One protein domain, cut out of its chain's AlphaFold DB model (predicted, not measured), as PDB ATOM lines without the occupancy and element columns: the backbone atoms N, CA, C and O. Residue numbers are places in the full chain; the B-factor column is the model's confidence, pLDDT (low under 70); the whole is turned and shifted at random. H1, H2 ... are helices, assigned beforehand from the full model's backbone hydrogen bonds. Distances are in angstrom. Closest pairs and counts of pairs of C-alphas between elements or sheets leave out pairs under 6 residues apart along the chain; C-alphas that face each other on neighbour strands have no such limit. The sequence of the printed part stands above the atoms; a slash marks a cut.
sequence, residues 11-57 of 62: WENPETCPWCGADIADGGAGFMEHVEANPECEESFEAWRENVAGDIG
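Overview. This is residues 11 to 57 of the 62 residues of an uncharacterized protein of Halarchaeum sp. CBA1220 (UniProt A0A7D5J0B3). A longer helix, H2, and a shorter one, H1, meet near their ends and make a corner like a V. The unnamed stretch of residues 11 to 28 folds beside H1 and the near part of H2, while residues 47 to 57 of H2 stick out as an arm. The printed part has 47 residues, two named helices, H1 then H2, and no named strand: all helix. It is compact, with a radius of gyration of the C-alphas of 10.8 A, and spans 31 by 23 by 16 A.

Along the chain. H2, residues 39 to 57, measures 27.3 A and ends with C-alpha 57 at (5.762, -75.983, -75.849). H1, residues 29 to 37, measures 12.3 A and begins with C-alpha 29 at (-18.059, -66.821, -75.836).

Arrangement. H2 and H1 touch only at the corner by their tight link, H2 with residues 41 to 45 alone. Their closest C-alphas, of Glu 42 and Val 35, are 5.0 A apart. They run opposite ways at a steep tilt of 58 degrees. Every O i to N i+4 pair is within hydrogen-bond range in H1, and 14 of 15 in H2.

Size, cuts and confidence. The C-alphas farthest apart, of Asp 23 and Gly 57, are 31.6 A apart. The printed part has no cut. Residue 11 and residues 53 to 57 have pLDDT under 70.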
ATOM      1  N   TRP A  11      -5.347 -57.497 -73.608       69.62
ATOM      2  CA  TRP A  11      -6.035 -58.602 -72.938       69.62
ATOM      3  C   TRP A  11      -6.588 -58.191 -71.567       69.62
ATOM      4  O   TRP A  11      -7.213 -59.009 -70.888       69.62
ATOM      5  N   GLU A  12      -6.342 -56.951 -71.129       74.06
ATOM      6  CA  GLU A  12      -6.822 -56.436 -69.845       74.06
ATOM      7  C   GLU A  12      -8.309 -56.058 -69.897       74.06
ATOM      8  O   GLU A  12      -8.969 -56.034 -68.854       74.06
ATOM      9  N   ASN A  13      -8.858 -55.833 -71.097       81.44
ATOM     10  CA  ASN A  13     -10.266 -55.523 -71.297       81.44
ATOM     11  C   ASN A  13     -11.044 -56.700 -71.923       81.44
ATOM     12  O   ASN A  13     -11.068 -56.856 -73.145       81.44
ATOM     13  N   PRO A  14     -11.759 -57.510 -71.117       84.00
ATOM     14  CA  PRO A  14     -12.531 -58.643 -71.622       84.00
ATOM     15  C   PRO A  14     -13.775 -58.227 -72.421       84.00
ATOM     16  O   PRO A  14     -14.467 -59.093 -72.943       84.00
ATOM     17  N   GLU A  15     -14.096 -56.937 -72.496       90.88
ATOM     18  CA  GLU A  15     -15.247 -56.406 -73.235       90.88
ATOM     19  C   GLU A  15     -14.825 -55.811 -74.587       90.88
ATOM     20  O   GLU A  15     -15.642 -55.236 -75.301       90.88
ATOM     21  N   THR A  16     -13.554 -55.944 -74.982       91.56
ATOM     22  CA  THR A  16     -13.048 -55.410 -76.251       91.56
ATOM     23  C   THR A  16     -12.225 -56.449 -77.006       91.56
ATOM     24  O   THR A  16     -11.427 -57.184 -76.433       91.56
ATOM     25  N   CYS A  17     -12.423 -56.531 -78.321       90.94
ATOM     26  CA  CYS A  17     -11.602 -57.367 -79.181       90.94
ATOM     27  C   CYS A  17     -10.179 -56.780 -79.271       90.94
ATOM     28  O   CYS A  17     -10.030 -55.638 -79.717       90.94
ATOM     29  N   PRO A  18      -9.125 -57.546 -78.943       87.31
ATOM     30  CA  PRO A  18      -7.758 -57.029 -78.884       87.31
ATOM     31  C   PRO A  18      -7.146 -56.718 -80.261       87.31
ATOM     32  O   PRO A  18      -6.104 -56.072 -80.331       87.31
ATOM     33  N   TRP A  19      -7.767 -57.157 -81.363       89.94
ATOM     34  CA  TRP A  19      -7.252 -56.911 -82.719       89.94
ATOM     35  C   TRP A  19      -7.916 -55.729 -83.415       89.94
ATOM     36  O   TRP A  19      -7.229 -54.891 -83.993       89.94
ATOM     37  N   CYS A  20      -9.248 -55.658 -83.379       92.38
ATOM     38  CA  CYS A  20     -10.001 -54.611 -84.071       92.38
ATOM     39  C   CYS A  20     -10.487 -53.494 -83.132       92.38
ATOM     40  O   CYS A  20     -10.931 -52.448 -83.606       92.38
ATOM     41  N   GLY A  21     -10.411 -53.695 -81.811       90.06
ATOM     42  CA  GLY A  21     -10.871 -52.735 -80.807       90.06
ATOM     43  C   GLY A  21     -12.393 -52.617 -80.688       90.06
ATOM     44  O   GLY A  21     -12.876 -51.677 -80.062       90.06
ATOM     45  N   ALA A  22     -13.162 -53.516 -81.310       92.12
ATOM     46  CA  ALA A  22     -14.620 -53.506 -81.223       92.12
ATOM     47  C   ALA A  22     -15.113 -54.037 -79.871       92.12
ATOM     48  O   ALA A  22     -14.527 -54.970 -79.321       92.12
ATOM     49  N   ASP A  23     -16.228 -53.496 -79.380       93.38
ATOM     50  CA  ASP A  23     -16.927 -54.048 -78.219       93.38
ATOM     51  C   ASP A  23     -17.388 -55.491 -78.488       93.38
ATOM     52  O   ASP A  23     -17.984 -55.800 -79.527       93.38
ATOM     53  N   ILE A  24     -17.134 -56.363 -77.519       93.94
ATOM     54  CA  ILE A  24     -17.570 -57.762 -77.490       93.94
ATOM     55  C   ILE A  24     -18.365 -58.023 -76.211       93.94
ATOM     56  O   ILE A  24     -18.276 -57.274 -75.244       93.94
ATOM     57  N   ALA A  25     -19.155 -59.098 -76.195       90.75
ATOM     58  CA  ALA A  25     -19.962 -59.423 -75.020       90.75
ATOM     59  C   ALA A  25     -19.109 -59.850 -73.810       90.75
ATOM     60  O   ALA A  25     -19.439 -59.499 -72.679       90.75
ATOM     61  N   ASP A  26     -18.046 -60.621 -74.053       89.31
ATOM     62  CA  ASP A  26     -17.092 -61.103 -73.054       89.31
ATOM     63  C   ASP A  26     -15.879 -61.766 -73.734       89.31
ATOM     64  O   ASP A  26     -15.985 -62.262 -74.857       89.31
ATOM     65  N   GLY A  27     -14.755 -61.864 -73.019       86.75
ATOM     66  CA  GLY A  27     -13.505 -62.476 -73.490       86.75
ATOM     67  C   GLY A  27     -13.545 -64.002 -73.667       86.75
ATOM     68  O   GLY A  27     -12.509 -64.620 -73.897       86.75
ATOM     69  N   GLY A  28     -14.713 -64.628 -73.517       89.00
ATOM     70  CA  GLY A  28     -14.953 -66.045 -73.753       89.00
ATOM     71  C   GLY A  28     -15.832 -66.269 -74.980       89.00
ATOM     72  O   GLY A  28     -15.343 -66.328 -76.107       89.00
ATOM     73  N   ALA A  29     -17.134 -66.460 -74.762       92.06
ATOM     74  CA  ALA A  29     -18.059 -66.821 -75.836       92.06
ATOM     75  C   ALA A  29     -18.307 -65.645 -76.793       92.06
ATOM     76  O   ALA A  29     -18.310 -65.849 -78.006       92.06
ATOM     77  N   GLY A  30     -18.449 -64.426 -76.259       92.69
ATOM     78  CA  GLY A  30     -18.596 -63.212 -77.064       92.69
ATOM     79  C   GLY A  30     -17.407 -62.947 -77.986       92.69
ATOM     80  O   GLY A  30     -17.586 -62.551 -79.134       92.69
ATOM     81  N   PHE A  31     -16.194 -63.221 -77.512       92.94
ATOM     82  CA  PHE A  31     -14.980 -63.155 -78.314       92.94
ATOM     83  C   PHE A  31     -14.986 -64.175 -79.458       92.94
ATOM     84  O   PHE A  31     -14.749 -63.794 -80.600       92.94
ATOM     85  N   MET A  32     -15.295 -65.447 -79.180       93.88
ATOM     86  CA  MET A  32     -15.339 -66.486 -80.220       93.88
ATOM     87  C   MET A  32     -16.402 -66.184 -81.283       93.88
ATOM     88  O   MET A  32     -16.124 -66.313 -82.471       93.88
ATOM     89  N   GLU A  33     -17.582 -65.710 -80.871       95.62
ATOM     90  CA  GLU A  33     -18.628 -65.269 -81.803       95.62
ATOM     91  C   GLU A  33     -18.142 -64.104 -82.677       95.62
ATOM     92  O   GLU A  33     -18.347 -64.102 -83.892       95.62
ATOM     93  N   HIS A  34     -17.453 -63.129 -82.077       95.56
ATOM     94  CA  HIS A  34     -16.879 -62.007 -82.813       95.56
ATOM     95  C   HIS A  34     -15.828 -62.467 -83.830       95.56
ATOM     96  O   HIS A  34     -15.840 -61.997 -84.966       95.56
ATOM     97  N   VAL A  35     -14.939 -63.387 -83.452       95.25
ATOM     98  CA  VAL A  35     -13.904 -63.941 -84.336       95.25
ATOM     99  C   VAL A  35     -14.525 -64.659 -85.533       95.25
ATOM    100  O   VAL A  35     -14.171 -64.355 -86.666       95.25
ATOM    101  N   GLU A  36     -15.504 -65.536 -85.306       95.06
ATOM    102  CA  GLU A  36     -16.190 -66.278 -86.377       95.06
ATOM    103  C   GLU A  36     -16.974 -65.358 -87.332       95.06
ATOM    104  O   GLU A  36     -17.160 -65.674 -88.510       95.06
ATOM    105  N   ALA A  37     -17.444 -64.210 -86.840       96.19
ATOM    106  CA  ALA A  37     -18.169 -63.226 -87.638       96.19
ATOM    107  C   ALA A  37     -17.258 -62.265 -88.428       96.19
ATOM    108  O   ALA A  37     -17.734 -61.635 -89.376       96.19
ATOM    109  N   ASN A  38     -15.977 -62.134 -88.059       96.12
ATOM    110  CA  ASN A  38     -15.053 -61.137 -88.609       96.12
ATOM    111  C   ASN A  38     -13.779 -61.809 -89.159       96.12
ATOM    112  O   ASN A  38     -12.861 -62.096 -88.390       96.12
ATOM    113  N   PRO A  39     -13.661 -61.987 -90.491       94.12
ATOM    114  CA  PRO A  39     -12.544 -62.715 -91.110       94.12
ATOM    115  C   PRO A  39     -11.151 -62.150 -90.790       94.12
ATOM    116  O   PRO A  39     -10.176 -62.886 -90.706       94.12
ATOM    117  N   GLU A  40     -11.044 -60.836 -90.594       90.94
ATOM    118  CA  GLU A  40      -9.793 -60.175 -90.196       90.94
ATOM    119  C   GLU A  40      -9.349 -60.545 -88.767       90.94
ATOM    120  O   GLU A  40      -8.155 -60.699 -88.492       90.94
ATOM    121  N   CYS A  41     -10.312 -60.733 -87.860       93.44
ATOM    122  CA  CYS A  41     -10.064 -61.193 -86.498       93.44
ATOM    123  C   CYS A  41      -9.793 -62.699 -86.465       93.44
ATOM    124  O   CYS A  41      -8.960 -63.134 -85.678       93.44
ATOM    125  N   GLU A  42     -10.444 -63.477 -87.332       94.88
ATOM    126  CA  GLU A  42     -10.170 -64.906 -87.524       94.88
ATOM    127  C   GLU A  42      -8.720 -65.152 -87.946       94.88
ATOM    128  O   GLU A  42      -8.006 -65.872 -87.251       94.88
ATOM    129  N   GLU A  43      -8.239 -64.480 -88.996       93.31
ATOM    130  CA  GLU A  43      -6.852 -64.626 -89.462       93.31
ATOM    131  C   GLU A  43      -5.840 -64.250 -88.362       93.31
ATOM    132  O   GLU A  43      -4.860 -64.962 -88.120       93.31
ATOM    133  N   SER A  44      -6.110 -63.158 -87.638       90.62
ATOM    134  CA  SER A  44      -5.269 -62.709 -86.524       90.62
ATOM    135  C   SER A  44      -5.283 -63.698 -85.351       90.62
ATOM    136  O   SER A  44      -4.244 -63.932 -84.725       90.62
ATOM    137  N   PHE A  45      -6.437 -64.308 -85.062       90.88
ATOM    138  CA  PHE A  45      -6.583 -65.324 -84.023       90.88
ATOM    139  C   PHE A  45      -5.849 -66.614 -84.372       90.88
ATOM    140  O   PHE A  45      -5.163 -67.172 -83.516       90.88
ATOM    141  N   GLU A  46      -5.968 -67.084 -85.613       90.75
ATOM    142  CA  GLU A  46      -5.263 -68.272 -86.089       90.75
ATOM    143  C   GLU A  46      -3.749 -68.073 -85.993       90.75
ATOM    144  O   GLU A  46      -3.066 -68.883 -85.359       90.75
ATOM    145  N   ALA A  47      -3.242 -66.942 -86.491       89.12
ATOM    146  CA  ALA A  47      -1.826 -66.602 -86.402       89.12
ATOM    147  C   ALA A  47      -1.345 -66.503 -84.944       89.12
ATOM    148  O   ALA A  47      -0.288 -67.031 -84.590       89.12
ATOM    149  N   TRP A  48      -2.115 -65.856 -84.063       86.88
ATOM    150  CA  TRP A  48      -1.801 -65.807 -82.633       86.88
ATOM    151  C   TRP A  48      -1.768 -67.210 -82.019       86.88
ATOM    152  O   TRP A  48      -0.828 -67.547 -81.300       86.88
ATOM    153  N   ARG A  49      -2.748 -68.058 -82.342       86.69
ATOM    154  CA  ARG A  49      -2.850 -69.422 -81.820       86.69
ATOM    155  C   ARG A  49      -1.676 -70.291 -82.267       86.69
ATOM    156  O   ARG A  49      -1.193 -71.087 -81.465       86.69
ATOM    157  N   GLU A  50      -1.208 -70.146 -83.504       85.38
ATOM    158  CA  GLU A  50      -0.003 -70.827 -83.992       85.38
ATOM    159  C   GLU A  50       1.248 -70.400 -83.211       85.38
ATOM    160  O   GLU A  50       2.048 -71.251 -82.816       85.38
ATOM    161  N   ASN A  51       1.386 -69.103 -82.920       78.56
ATOM    162  CA  ASN A  51       2.508 -68.574 -82.143       78.56
ATOM    163  C   ASN A  51       2.447 -68.999 -80.664       78.56
ATOM    164  O   ASN A  51       3.438 -69.491 -80.131       78.56
ATOM    165  N   VAL A  52       1.285 -68.900 -80.010       75.06
ATOM    166  CA  VAL A  52       1.096 -69.322 -78.610       75.06
ATOM    167  C   VAL A  52       1.248 -70.833 -78.445       75.06
ATOM    168  O   VAL A  52       1.849 -71.289 -77.473       75.06
ATOM    169  N   ALA A  53       0.759 -71.634 -79.394       60.34
ATOM    170  CA  ALA A  53       1.007 -73.075 -79.389       60.34
ATOM    171  C   ALA A  53       2.505 -73.405 -79.539       60.34
ATOM    172  O   ALA A  53       2.966 -74.399 -78.975       60.34
ATOM    173  N   GLY A  54       3.259 -72.572 -80.265       57.88
ATOM    174  CA  GLY A  54       4.717 -72.657 -80.357       57.88
ATOM    175  C   GLY A  54       5.442 -72.268 -79.062       57.88
ATOM    176  O   GLY A  54       6.438 -72.902 -78.720       57.88
ATOM    177  N   ASP A  55       4.920 -71.288 -78.326       56.69
ATOM    178  CA  ASP A  55       5.519 -70.728 -77.104       56.69
ATOM    179  C   ASP A  55       5.247 -71.592 -75.849       56.69
ATOM    180  O   ASP A  55       6.151 -71.913 -75.074       56.69
ATOM    181  N   ILE A  56       4.025 -72.125 -75.705       51.28
ATOM    182  CA  ILE A  56       3.637 -73.001 -74.578       51.28
ATOM    183  C   ILE A  56       4.400 -74.346 -74.588       51.28
ATOM    184  O   ILE A  56       4.523 -75.001 -73.551       51.28
ATOM    185  N   GLY A  57       4.970 -74.755 -75.726       47.84
ATOM    186  CA  GLY A  57       5.762 -75.983 -75.849       47.84
ATOM    187  C   GLY A  57       7.178 -75.925 -75.253       47.84
ATOM    188  O   GLY A  57       7.805 -76.978 -75.121       47.84
TER     189      GLY A  57